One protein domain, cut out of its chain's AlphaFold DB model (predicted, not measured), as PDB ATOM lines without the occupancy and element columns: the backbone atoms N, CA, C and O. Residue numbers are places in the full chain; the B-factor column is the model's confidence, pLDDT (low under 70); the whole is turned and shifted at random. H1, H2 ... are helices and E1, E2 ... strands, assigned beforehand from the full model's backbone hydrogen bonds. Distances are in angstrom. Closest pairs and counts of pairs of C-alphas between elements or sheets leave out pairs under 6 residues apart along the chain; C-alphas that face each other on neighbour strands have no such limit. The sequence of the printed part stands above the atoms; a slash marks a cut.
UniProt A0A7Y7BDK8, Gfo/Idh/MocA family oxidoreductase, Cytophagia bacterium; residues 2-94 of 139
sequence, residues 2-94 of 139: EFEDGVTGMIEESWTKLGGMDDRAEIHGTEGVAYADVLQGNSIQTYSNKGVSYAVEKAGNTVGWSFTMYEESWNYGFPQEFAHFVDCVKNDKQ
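This is residues 2 to 94 of the 139 residues of the protein "Gfo/Idh/MocA family oxidoreductase" of Cytophagia bacterium (UniProt A0A7Y7BDK8). The model is an open V: the hairpin E1 and E2 with the unnamed residues 2 to 23 makes one arm and helix H2 the other, and residues 78 to 83, which belong to H2, and residues 86 to 92, of which 86 to 91 belong to H2, stick out. A second hairpin, E3 and E4, lies where the arms meet. The 93 printed residues are loose, radius of gyration of the C-alphas 17.7 A, spanning 49 by 40 by 27 A. Four strands precede two helices, class mixed, with under half of the residues in named elements.

E1, residues 24 to 28, and E2, residues 33 to 37, are antiparallel at 176 degrees; N 25 and O 36 are within hydrogen-bond range, 2.9 A. E3, residues 44 to 48, and E4, residues 64 to 68, are antiparallel at 148 degrees; N 66 and O 46 are 2.8 A apart. H1, residues 72 to 75, and H2, residues 78 to 91, are close but not clearly touching; their closest C-alphas, Ser 73 and Pro 79, are 7.2 A apart. Every O i to N i+4 pair in H2 is within hydrogen-bond range; H1 is too short for one.

E1 begins at C-alpha 24 (-16.831, 43.772, -3.951). H2, 19.8 A long, ends at C-alpha 91 (-45.136, 58.302, 5.550).

The farthest C-alphas, Asn 49 and Asp 92, are 53.0 A apart. The printed part has no cut. E3 to E4 is a long link. No printed residue is under 70 in pLDDT.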
ATOM      1  N   GLU A   2     -10.978  61.071  -8.776       97.31
ATOM      2  CA  GLU A   2     -10.250  61.809  -7.734       97.31
ATOM      3  C   GLU A   2     -11.258  62.745  -7.058       97.31
ATOM      4  O   GLU A   2     -12.006  63.432  -7.753       97.31
ATOM      5  N   PHE A   3     -11.335  62.705  -5.730       97.00
ATOM      6  CA  PHE A   3     -12.260  63.506  -4.928       97.00
ATOM      7  C   PHE A   3     -11.563  64.756  -4.371       97.00
ATOM      8  O   PHE A   3     -10.336  64.811  -4.284       97.00
ATOM      9  N   GLU A   4     -12.346  65.767  -3.983       96.25
ATOM     10  CA  GLU A   4     -11.840  67.061  -3.481       96.25
ATOM     11  C   GLU A   4     -10.959  66.929  -2.228       96.25
ATOM     12  O   GLU A   4     -10.058  67.736  -2.005       96.25
ATOM     13  N   ASP A   5     -11.199  65.895  -1.422       96.31
ATOM     14  CA  ASP A   5     -10.442  65.567  -0.213       96.31
ATOM     15  C   ASP A   5      -9.155  64.762  -0.491       96.31
ATOM     16  O   ASP A   5      -8.444  64.375   0.437       96.31
ATOM     17  N   GLY A   6      -8.829  64.527  -1.766       96.75
ATOM     18  CA  GLY A   6      -7.656  63.772  -2.200       96.75
ATOM     19  C   GLY A   6      -7.858  62.256  -2.239       96.75
ATOM     20  O   GLY A   6      -6.917  61.535  -2.582       96.75
ATOM     21  N   VAL A   7      -9.056  61.745  -1.928       97.88
ATOM     22  CA  VAL A   7      -9.362  60.315  -2.061       97.88
ATOM     23  C   VAL A   7      -9.370  59.917  -3.538       97.88
ATOM     24  O   VAL A   7      -9.842  60.646  -4.410       97.88
ATOM     25  N   THR A   8      -8.855  58.725  -3.836       98.00
ATOM     26  CA  THR A   8      -8.931  58.129  -5.174       98.00
ATOM     27  C   THR A   8      -9.880  56.939  -5.154       98.00
ATOM     28  O   THR A   8      -9.670  55.986  -4.413       98.00
ATOM     29  N   GLY A   9     -10.911  56.986  -5.998       97.12
ATOM     30  CA  GLY A   9     -11.825  55.872  -6.238       97.12
ATOM     31  C   GLY A   9     -11.480  55.134  -7.530       97.12
ATOM     32  O   GLY A   9     -11.350  55.766  -8.585       97.12
ATOM     33  N   MET A  10     -11.373  53.809  -7.465       97.00
ATOM     34  CA  MET A  10     -11.271  52.930  -8.630       97.00
ATOM     35  C   MET A  10     -12.572  52.145  -8.781       97.00
ATOM     36  O   MET A  10     -13.074  51.597  -7.806       97.00
ATOM     37  N   ILE A  11     -13.103  52.097 -10.001       95.94
ATOM     38  CA  ILE A  11     -14.263  51.279 -10.346       95.94
ATOM     39  C   ILE A  11     -13.843  50.395 -11.515       95.94
ATOM     40  O   ILE A  11     -13.401  50.906 -12.545       95.94
ATOM     41  N   GLU A  12     -13.975  49.086 -11.340       95.69
ATOM     42  CA  GLU A  12     -13.730  48.087 -12.375       95.69
ATOM     43  C   GLU A  12     -15.018  47.306 -12.613       95.69
ATOM     44  O   GLU A  12     -15.676  46.867 -11.672       95.69
ATOM     45  N   GLU A  13     -15.381  47.151 -13.880       94.56
ATOM     46  CA  GLU A  13     -16.578  46.441 -14.304       94.56
ATOM     47  C   GLU A  13     -16.225  45.574 -15.514       94.56
ATOM     48  O   GLU A  13     -15.411  45.963 -16.357       94.56
ATOM     49  N   SER A  14     -16.772  44.358 -15.566       94.38
ATOM     50  CA  SER A  14     -16.520  43.440 -16.672       94.38
ATOM     51  C   SER A  14     -17.681  42.487 -16.907       94.38
ATOM     52  O   SER A  14     -18.072  41.721 -16.031       94.38
ATOM     53  N   TRP A  15     -18.156  42.444 -18.153       93.38
ATOM     54  CA  TRP A  15     -19.140  41.455 -18.617       93.38
ATOM     55  C   TRP A  15     -18.521  40.135 -19.074       93.38
ATOM     56  O   TRP A  15     -19.239  39.215 -19.463       93.38
ATOM     57  N   THR A  16     -17.191  40.032 -19.081       93.88
ATOM     58  CA  THR A  16     -16.472  38.849 -19.576       93.88
ATOM     59  C   THR A  16     -15.711  38.112 -18.479       93.88
ATOM     60  O   THR A  16     -15.039  37.118 -18.762       93.88
ATOM     61  N   LYS A  17     -15.839  38.552 -17.223       91.44
ATOM     62  CA  LYS A  17     -15.312  37.827 -16.071       91.44
ATOM     63  C   LYS A  17     -16.154  36.573 -15.807       91.44
ATOM     64  O   LYS A  17     -17.356  36.651 -15.579       91.44
ATOM     65  N   LEU A  18     -15.508  35.410 -15.846       90.12
ATOM     66  CA  LEU A  18     -16.129  34.119 -15.531       90.12
ATOM     67  C   LEU A  18     -15.997  33.794 -14.034       90.12
ATOM     68  O   LEU A  18     -15.126  34.337 -13.355       90.12
ATOM     69  N   GLY A  19     -16.799  32.838 -13.556       88.94
ATOM     70  CA  GLY A  19     -16.673  32.271 -12.205       88.94
ATOM     71  C   GLY A  19     -17.730  32.723 -11.195       88.94
ATOM     72  O   GLY A  19     -17.519  32.538 -10.002       88.94
ATOM     73  N   GLY A  20     -18.855  33.276 -11.655       90.69
ATOM     74  CA  GLY A  20     -19.866  33.873 -10.782       90.69
ATOM     75  C   GLY A  20     -19.726  35.384 -10.682       90.69
ATOM     76  O   GLY A  20     -18.683  35.951 -11.012       90.69
ATOM     77  N   MET A  21     -20.808  36.026 -10.256       91.94
ATOM     78  CA  MET A  21     -20.817  37.451  -9.972       91.94
ATOM     79  C   MET A  21     -19.845  37.760  -8.823       91.94
ATOM     80  O   MET A  21     -19.680  36.974  -7.889       91.94
ATOM     81  N   ASP A  22     -19.137  38.876  -8.954       91.06
ATOM     82  CA  ASP A  22     -18.107  39.324  -8.020       91.06
ATOM     83  C   ASP A  22     -18.318  40.804  -7.744       91.06
ATOM     84  O   ASP A  22     -17.772  41.665  -8.434       91.06
ATOM     85  N   ASP A  23     -19.159  41.049  -6.746       92.56
ATOM     86  CA  ASP A  23     -19.487  42.376  -6.263       92.56
ATOM     87  C   ASP A  23     -18.743  42.618  -4.960       92.56
ATOM     88  O   ASP A  23     -19.088  42.087  -3.897       92.56
ATOM     89  N   ARG A  24     -17.700  43.436  -5.067       93.06
ATOM     90  CA  ARG A  24     -16.831  43.772  -3.951       93.06
ATOM     91  C   ARG A  24     -16.490  45.249  -3.924       93.06
ATOM     92  O   ARG A  24     -16.317  45.886  -4.962       93.06
ATOM     93  N   ALA A  25     -16.336  45.766  -2.718       95.69
ATOM     94  CA  ALA A  25     -15.805  47.089  -2.457       95.69
ATOM     95  C   ALA A  25     -14.745  46.999  -1.363       95.69
ATOM     96  O   ALA A  25     -14.871  46.233  -0.406       95.69
ATOM     97  N   GLU A  26     -13.706  47.809  -1.493       96.81
ATOM     98  CA  GLU A  26     -12.660  47.942  -0.490       96.81
ATOM     99  C   GLU A  26     -12.439  49.419  -0.175       96.81
ATOM    100  O   GLU A  26     -12.486  50.278  -1.056       96.81
ATOM    101  N   ILE A  27     -12.232  49.720   1.104       97.75
ATOM    102  CA  ILE A  27     -11.929  51.067   1.582       97.75
ATOM    103  C   ILE A  27     -10.649  50.984   2.392       97.75
ATOM    104  O   ILE A  27     -10.591  50.297   3.412       97.75
ATOM    105  N   HIS A  28      -9.634  51.713   1.941       98.19
ATOM    106  CA  HIS A  28      -8.337  51.813   2.596       98.19
ATOM    107  C   HIS A  28      -8.203  53.193   3.238       98.19
ATOM    108  O   HIS A  28      -8.236  54.210   2.550       98.19
ATOM    109  N   GLY A  29      -8.058  53.219   4.560       97.62
ATOM    110  CA  GLY A  29      -7.818  54.428   5.342       97.62
ATOM    111  C   GLY A  29      -6.411  54.464   5.932       97.62
ATOM    112  O   GLY A  29      -5.615  53.539   5.779       97.62
ATOM    113  N   THR A  30      -6.108  55.534   6.664       97.62
ATOM    114  CA  THR A  30      -4.808  55.712   7.333       97.62
ATOM    115  C   THR A  30      -4.576  54.734   8.484       97.62
ATOM    116  O   THR A  30      -3.430  54.463   8.830       97.62
ATOM    117  N   GLU A  31      -5.650  54.208   9.077       98.12
ATOM    118  CA  GLU A  31      -5.604  53.361  10.279       98.12
ATOM    119  C   GLU A  31      -6.214  51.969  10.073       98.12
ATOM    120  O   GLU A  31      -6.272  51.168  11.005       98.12
ATOM    121  N   GLY A  32      -6.676  51.647   8.866       98.00
ATOM    122  CA  GLY A  32      -7.324  50.366   8.637       98.00
ATOM    123  C   GLY A  32      -7.860  50.177   7.233       98.00
ATOM    124  O   GLY A  32      -7.742  51.043   6.366       98.00
ATOM    125  N   VAL A  33      -8.459  49.008   7.034       98.06
ATOM    126  CA  VAL A  33      -9.070  48.592   5.776       98.06
ATOM    127  C   VAL A  33     -10.392  47.885   6.059       98.06
ATOM    128  O   VAL A  33     -10.508  47.151   7.043       98.06
ATOM    129  N   ALA A  34     -11.380  48.112   5.201       97.62
ATOM    130  CA  ALA A  34     -12.652  47.405   5.208       97.62
ATOM    131  C   ALA A  34     -12.894  46.762   3.841       97.62
ATOM    132  O   ALA A  34     -12.671  47.395   2.811       97.62
ATOM    133  N   TYR A  35     -13.384  45.525   3.857       96.12
ATOM    134  CA  TYR A  35     -13.788  44.780   2.670       96.12
ATOM    135  C   TYR A  35     -15.272  44.452   2.774       96.12
ATOM    136  O   TYR A  35     -15.721  43.900   3.781       96.12
ATOM    137  N   ALA A  36     -16.016  44.777   1.727       94.44
ATOM    138  CA  ALA A  36     -17.369  44.305   1.504       94.44
ATOM    139  C   ALA A  36     -17.328  43.351   0.309       94.44
ATOM    140  O   ALA A  36     -17.013  43.772  -0.797       94.44
ATOM    141  N   ASP A  37     -17.617  42.076   0.545       92.62
ATOM    142  CA  ASP A  37     -17.728  41.036  -0.478       92.62
ATOM    143  C   ASP A  37     -19.147  40.472  -0.390       92.62
ATOM    144  O   ASP A  37     -19.484  39.742   0.546       92.62
ATOM    145  N   VAL A  38     -19.999  40.917  -1.313       88.38
ATOM    146  CA  VAL A  38     -21.457  40.772  -1.204       88.38
ATOM    147  C   VAL A  38     -21.916  39.366  -1.576       88.38
ATOM    148  O   VAL A  38     -22.893  38.871  -1.011       88.38
ATOM    149  N   LEU A  39     -21.221  38.723  -2.520       83.62
ATOM    150  CA  LEU A  39     -21.680  37.481  -3.150       83.62
ATOM    151  C   LEU A  39     -20.749  36.289  -2.954       83.62
ATOM    152  O   LEU A  39     -21.153  35.152  -3.184       83.62
ATOM    153  N   GLN A  40     -19.505  36.488  -2.536       88.69
ATOM    154  CA  GLN A  40     -18.632  35.368  -2.188       88.69
ATOM    155  C   GLN A  40     -18.387  35.319  -0.682       88.69
ATOM    156  O   GLN A  40     -18.362  34.224  -0.113       88.69
ATOM    157  N   GLY A  41     -18.323  36.473  -0.015       88.00
ATOM    158  CA  GLY A  41     -17.964  36.595   1.401       88.00
ATOM    159  C   GLY A  41     -18.926  35.908   2.377       88.00
ATOM    160  O   GLY A  41     -18.499  35.362   3.393       88.00
ATOM    161  N   ASN A  42     -20.218  35.887   2.066       88.62
ATOM    162  CA  ASN A  42     -21.277  35.230   2.844       88.62
ATOM    163  C   ASN A  42     -21.695  33.864   2.270       88.62
ATOM    164  O   ASN A  42     -22.569  33.218   2.841       88.62
ATOM    165  N   SER A  43     -21.111  33.422   1.156       92.88
ATOM    166  CA  SER A  43     -21.535  32.208   0.457       92.88
ATOM    167  C   SER A  43     -21.144  30.914   1.185       92.88
ATOM    168  O   SER A  43     -20.202  30.861   1.980       92.88
ATOM    169  N   ILE A  44     -21.843  29.822   0.868       93.62
ATOM    170  CA  ILE A  44     -21.438  28.474   1.273       93.62
ATOM    171  C   ILE A  44     -20.468  27.931   0.223       93.62
ATOM    172  O   ILE A  44     -20.863  27.614  -0.906       93.62
ATOM    173  N   GLN A  45     -19.201  27.758   0.600       94.19
ATOM    174  CA  GLN A  45     -18.224  27.084  -0.255       94.19
ATOM    175  C   GLN A  45     -18.629  25.624  -0.467       94.19
ATOM    176  O   GLN A  45     -18.688  24.832   0.472       94.19
ATOM    177  N   THR A  46     -18.910  25.272  -1.719       95.06
ATOM    178  CA  THR A  46     -19.532  23.996  -2.067       95.06
ATOM    179  C   THR A  46     -18.736  23.299  -3.153       95.06
ATOM    180  O   THR A  46     -18.509  23.864  -4.221       95.06
ATOM    181  N   TYR A  47     -18.354  22.045  -2.900       96.44
ATOM    182  CA  TYR A  47     -17.786  21.166  -3.916       96.44
ATOM    183  C   TYR A  47     -18.812  20.127  -4.371       96.44
ATOM    184  O   TYR A  47     -19.402  19.432  -3.543       96.44
ATOM    185  N   SER A  48     -18.978  19.949  -5.681       97.19
ATOM    186  CA  SER A  48     -19.792  18.859  -6.226       97.19
ATOM    187  C   SER A  48     -19.209  18.289  -7.516       97.19
ATOM    188  O   SER A  48     -19.017  19.000  -8.497       97.19
ATOM    189  N   ASN A  49     -19.030  16.964  -7.568       97.88
ATOM    190  CA  ASN A  49     -18.660  16.252  -8.801       97.88
ATOM    191  C   ASN A  49     -19.760  16.291  -9.878       97.88
ATOM    192  O   ASN A  49     -19.487  16.021 -11.044       97.88
ATOM    193  N   LYS A  50     -21.010  16.572  -9.490       97.50
ATOM    194  CA  LYS A  50     -22.172  16.626 -10.396       97.50
ATOM    195  C   LYS A  50     -22.725  18.040 -10.581       97.50
ATOM    196  O   LYS A  50     -23.659  18.225 -11.353       97.50
ATOM    197  N   GLY A  51     -22.166  19.011  -9.868       96.62
ATOM    198  CA  GLY A  51     -22.731  20.343  -9.732       96.62
ATOM    199  C   GLY A  51     -23.883  20.436  -8.735       96.62
ATOM    200  O   GLY A  51     -24.305  19.440  -8.136       96.62
ATOM    201  N   VAL A  52     -24.352  21.663  -8.544       95.00
ATOM    202  CA  VAL A  52     -25.601  22.019  -7.856       95.00
ATOM    203  C   VAL A  52     -26.544  22.700  -8.846       95.00
ATOM    204  O   VAL A  52     -26.097  23.211  -9.876       95.00
ATOM    205  N   SER A  53     -27.847  22.703  -8.551       93.81
ATOM    206  CA  SER A  53     -28.857  23.303  -9.435       93.81
ATOM    207  C   SER A  53     -28.660  24.806  -9.622       93.81
ATOM    208  O   SER A  53     -28.872  25.315 -10.717       93.81
ATOM    209  N   TYR A  54     -28.247  25.498  -8.561       93.38
ATOM    210  CA  TYR A  54     -27.936  26.920  -8.561       93.38
ATOM    211  C   TYR A  54     -26.804  27.180  -7.566       93.38
ATOM    212  O   TYR A  54     -26.856  26.658  -6.454       93.38
ATOM    213  N   ALA A  55     -25.786  27.935  -7.984       93.44
ATOM    214  CA  ALA A  55     -24.701  28.366  -7.104       93.44
ATOM    215  C   ALA A  55     -24.848  29.858  -6.790       93.44
ATOM    216  O   ALA A  55     -25.239  30.205  -5.687       93.44
ATOM    217  N   VAL A  56     -24.602  30.721  -7.771       92.38
ATOM    218  CA  VAL A  56     -24.709  32.182  -7.666       92.38
ATOM    219  C   VAL A  56     -25.012  32.748  -9.051       92.38
ATOM    220  O   VAL A  56     -24.790  32.059 -10.063       92.38
ATOM    221  N   GLU A  57     -25.495  33.988  -9.121       90.12
ATOM    222  CA  GLU A  57     -25.650  34.689 -10.391       90.12
ATOM    223  C   GLU A  57     -24.361  34.589 -11.235       90.12
ATOM    224  O   GLU A  57     -23.240  34.671 -10.733       90.12
ATOM    225  N   LYS A  58     -24.506  34.358 -12.547       90.31
ATOM    226  CA  LYS A  58     -23.393  34.245 -13.513       90.31
ATOM    227  C   LYS A  58     -22.363  33.134 -13.227       90.31
ATOM    228  O   LYS A  58     -21.284  33.161 -13.818       90.31
ATOM    229  N   ALA A  59     -22.673  32.126 -12.402       90.75
ATOM    230  CA  ALA A  59     -21.736  31.027 -12.106       90.75
ATOM    231  C   ALA A  59     -21.208  30.300 -13.362       90.75
ATOM    232  O   ALA A  59     -20.063  29.851 -13.404       90.75
ATOM    233  N   GLY A  60     -22.026  30.192 -14.414       90.06
ATOM    234  CA  GLY A  60     -21.678  29.531 -15.676       90.06
ATOM    235  C   GLY A  60     -21.696  28.001 -15.582       90.06
ATOM    236  O   GLY A  60     -22.435  27.354 -16.318       90.06
ATOM    237  N   ASN A  61     -20.925  27.419 -14.660       91.12
ATOM    238  CA  ASN A  61     -20.988  26.006 -14.284       91.12
ATOM    239  C   ASN A  61     -20.890  25.852 -12.756       91.12
ATOM    240  O   ASN A  61     -20.474  26.775 -12.064       91.12
ATOM    241  N   THR A  62     -21.289  24.692 -12.229       95.38
ATOM    242  CA  THR A  62     -21.297  24.431 -10.777       95.38
ATOM    243  C   THR A  62     -20.520  23.174 -10.382       95.38
ATOM    244  O   THR A  62     -20.576  22.755  -9.228       95.38
ATOM    245  N   VAL A  63     -19.803  22.549 -11.326       96.38
ATOM    246  CA  VAL A  63     -18.991  21.351 -11.066       96.38
ATOM    247  C   VAL A  63     -17.658  21.762 -10.449       96.38
ATOM    248  O   VAL A  63     -17.008  22.692 -10.911       96.38
ATOM    249  N   GLY A  64     -17.217  21.022  -9.439       96.44
ATOM    250  CA  GLY A  64     -16.054  21.397  -8.647       96.44
ATOM    251  C   GLY A  64     -16.438  22.394  -7.562       96.44
ATOM    252  O   GLY A  64     -17.518  22.273  -6.982       96.44
ATOM    253  N   TRP A  65     -15.537  23.327  -7.254       94.62
ATOM    254  CA  TRP A  65     -15.768  24.360  -6.245       94.62
ATOM    255  C   TRP A  65     -16.655  25.477  -6.783       94.62
ATOM    256  O   TRP A  65     -16.445  25.979  -7.883       94.62
ATOM    257  N   SER A  66     -17.625  25.877  -5.973       93.75
ATOM    258  CA  SER A  66     -18.565  26.955  -6.251       93.75
ATOM    259  C   SER A  66     -18.916  27.708  -4.969       93.75
ATOM    260  O   SER A  66     -18.762  27.185  -3.861       93.75
ATOM    261  N   PHE A  67     -19.418  28.927  -5.135       93.19
ATOM    262  CA  PHE A  67     -19.944  29.771  -4.068       93.19
ATOM    263  C   PHE A  67     -21.465  29.658  -4.104       93.19
ATOM    264  O   PHE A  67     -22.112  30.253  -4.959       93.19
ATOM    265  N   THR A  68     -22.039  28.800  -3.259       93.94
ATOM    266  CA  THR A  68     -23.495  28.614  -3.227       93.94
ATOM    267  C   THR A  68     -24.118  29.686  -2.346       93.94
ATOM    268  O   THR A  68     -23.902  29.706  -1.132       93.94
ATOM    269  N   MET A  69     -24.873  30.585  -2.966       91.38
ATOM    270  CA  MET A  69     -25.545  31.694  -2.316       91.38
ATOM    271  C   MET A  69     -26.881  31.251  -1.723       91.38
ATOM    272  O   MET A  69     -27.704  30.630  -2.397       91.38
ATOM    273  N   TYR A  70     -27.112  31.597  -0.460       90.88
ATOM    274  CA  TYR A  70     -28.422  31.486   0.180       90.88
ATOM    275  C   TYR A  70     -29.042  32.875   0.289       90.88
ATOM    276  O   TYR A  70     -28.309  33.854   0.370       90.88
ATOM    277  N   GLU A  71     -30.376  32.967   0.303       92.31
ATOM    278  CA  GLU A  71     -31.094  34.242   0.483       92.31
ATOM    279  C   GLU A  71     -30.525  35.372  -0.404       92.31
ATOM    280  O   GLU A  71     -30.343  36.504   0.031       92.31
ATOM    281  N   GLU A  72     -30.184  35.056  -1.657       91.00
ATOM    282  CA  GLU A  72     -29.440  35.956  -2.550       91.00
ATOM    283  C   GLU A  72     -30.126  37.324  -2.684       91.00
ATOM    284  O   GLU A  72     -29.486  38.361  -2.533       91.00
ATOM    285  N   SER A  73     -31.455  37.346  -2.832       92.31
ATOM    286  CA  SER A  73     -32.229  38.592  -2.873       92.31
ATOM    287  C   SER A  73     -32.111  39.430  -1.598       92.31
ATOM    288  O   SER A  73     -32.094  40.656  -1.677       92.31
ATOM    289  N   TRP A  74     -32.035  38.791  -0.429       92.81
ATOM    290  CA  TRP A  74     -31.822  39.480   0.844       92.81
ATOM    291  C   TRP A  74     -30.415  40.063   0.933       92.81
ATOM    292  O   TRP A  74     -30.248  41.190   1.398       92.81
ATOM    293  N   ASN A  75     -29.415  39.308   0.470       90.94
ATOM    294  CA  ASN A  75     -28.020  39.736   0.466       90.94
ATOM    295  C   ASN A  75     -27.766  40.892  -0.515       90.94
ATOM    296  O   ASN A  75     -26.998  41.791  -0.186       90.94
ATOM    297  N   TYR A  76     -28.482  40.942  -1.644       91.75
ATOM    298  CA  TYR A  76     -28.510  42.117  -2.529       91.75
ATOM    299  C   TYR A  76     -29.222  43.334  -1.926       91.75
ATOM    300  O   TYR A  76     -29.074  44.445  -2.427       91.75
ATOM    301  N   GLY A  77     -30.011  43.152  -0.866       94.50
ATOM    302  CA  GLY A  77     -30.716  44.246  -0.208       94.50
ATOM    303  C   GLY A  77     -32.073  44.610  -0.819       94.50
ATOM    304  O   GLY A  77     -32.683  45.580  -0.368       94.50
ATOM    305  N   PHE A  78     -32.589  43.853  -1.799       96.00
ATOM    306  CA  PHE A  78     -33.869  44.181  -2.447       96.00
ATOM    307  C   PHE A  78     -35.045  44.268  -1.455       96.00
ATOM    308  O   PHE A  78     -35.824  45.220  -1.539       96.00
ATOM    309  N   PRO A  79     -35.210  43.347  -0.479       97.62
ATOM    310  CA  PRO A  79     -36.268  43.475   0.524       97.62
ATOM    311  C   PRO A  79     -36.178  44.774   1.336       97.62
ATOM    312  O   PRO A  79     -37.203  45.381   1.642       97.62
ATOM    313  N   GLN A  80     -34.963  45.207   1.672       97.62
ATOM    314  CA  GLN A  80     -34.676  46.412   2.445       97.62
ATOM    315  C   GLN A  80     -34.964  47.665   1.613       97.62
ATOM    316  O   GLN A  80     -35.600  48.591   2.115       97.62
ATOM    317  N   GLU A  81     -34.573  47.669   0.337       98.00
ATOM    318  CA  GLU A  81     -34.904  48.729  -0.617       98.00
ATOM    319  C   GLU A  81     -36.424  48.882  -0.770       98.00
ATOM    320  O   GLU A  81     -36.955  49.984  -0.625       98.00
ATOM    321  N   PHE A  82     -37.155  47.782  -0.979       98.00
ATOM    322  CA  PHE A  82     -38.613  47.830  -1.091       98.00
ATOM    323  C   PHE A  82     -39.291  48.253   0.212       98.00
ATOM    324  O   PHE A  82     -40.243  49.034   0.177       98.00
ATOM    325  N   ALA A  83     -38.813  47.773   1.363       98.38
ATOM    326  CA  ALA A  83     -39.332  48.194   2.660       98.38
ATOM    327  C   ALA A  83     -39.144  49.705   2.873       98.38
ATOM    328  O   ALA A  83     -40.087  50.383   3.286       98.38
ATOM    329  N   HIS A  84     -37.965  50.234   2.532       98.44
ATOM    330  CA  HIS A  84     -37.663  51.667   2.575       98.44
ATOM    331  C   HIS A  84     -38.557  52.464   1.621       98.44
ATOM    332  O   HIS A  84     -39.167  53.452   2.023       98.44
ATOM    333  N   PHE A  85     -38.720  52.001   0.381       98.25
ATOM    334  CA  PHE A  85     -39.606  52.636  -0.591       98.25
ATOM    335  C   PHE A  85     -41.056  52.715  -0.088       98.25
ATOM    336  O   PHE A  85     -41.671  53.782  -0.122       98.25
ATOM    337  N   VAL A  86     -41.599  51.606   0.428       98.50
ATOM    338  CA  VAL A  86     -42.961  51.566   0.982       98.50
ATOM    339  C   VAL A  86     -43.097  52.502   2.186       98.50
ATOM    340  O   VAL A  86     -44.114  53.188   2.301       98.50
ATOM    341  N   ASP A  87     -42.093  52.566   3.064       98.69
ATOM    342  CA  ASP A  87     -42.072  53.492   4.201       98.69
ATOM    343  C   ASP A  87     -42.076  54.960   3.749       98.69
ATOM    344  O   ASP A  87     -42.873  55.748   4.260       98.69
ATOM    345  N   CYS A  88     -41.259  55.312   2.751       98.62
ATOM    346  CA  CYS A  88     -41.234  56.645   2.150       98.62
ATOM    347  C   CYS A  88     -42.588  57.052   1.579       98.62
ATOM    348  O   CYS A  88     -43.091  58.121   1.913       98.62
ATOM    349  N   VAL A  89     -43.206  56.186   0.768       98.38
ATOM    350  CA  VAL A  89     -44.512  56.465   0.154       98.38
ATOM    351  C   VAL A  89     -45.606  56.588   1.209       98.38
ATOM    352  O   VAL A  89     -46.447  57.481   1.138       98.38
ATOM    353  N   LYS A  90     -45.616  55.695   2.204       98.69
ATOM    354  CA  LYS A  90     -46.658  55.664   3.234       98.69
ATOM    355  C   LYS A  90     -46.586  56.859   4.181       98.69
ATOM    356  O   LYS A  90     -47.627  57.323   4.639       98.69
ATOM    357  N   ASN A  91     -45.378  57.303   4.512       98.62
ATOM    358  CA  ASN A  91     -45.136  58.302   5.550       98.62
ATOM    359  C   ASN A  91     -44.638  59.644   5.001       98.62
ATOM    360  O   ASN A  91     -44.177  60.465   5.790       98.62
ATOM    361  N   ASP A  92     -44.718  59.852   3.683       98.19
ATOM    362  CA  ASP A  92     -44.273  61.069   2.994       98.19
ATOM    363  C   ASP A  92     -42.834  61.471   3.372       98.19
ATOM    364  O   ASP A  92     -42.534  62.617   3.710       98.19
ATOM    365  N   LYS A  93     -41.926  60.485   3.388       98.31
ATOM    366  CA  LYS A  93     -40.508  60.705   3.709       98.31
ATOM    367  C   LYS A  93     -39.683  60.826   2.436       98.31
ATOM    368  O   LYS A  93     -39.856  60.046   1.501       98.31
ATOM    369  N   GLN A  94     -38.694  61.717   2.463       97.88
ATOM    370  CA  GLN A  94     -37.670  61.786   1.425       97.88
ATOM    371  C   GLN A  94     -36.872  60.466   1.376       97.88
ATOM    372  O   GLN A  94     -36.381  60.022   2.418       97.88
TER     373      GLN A  94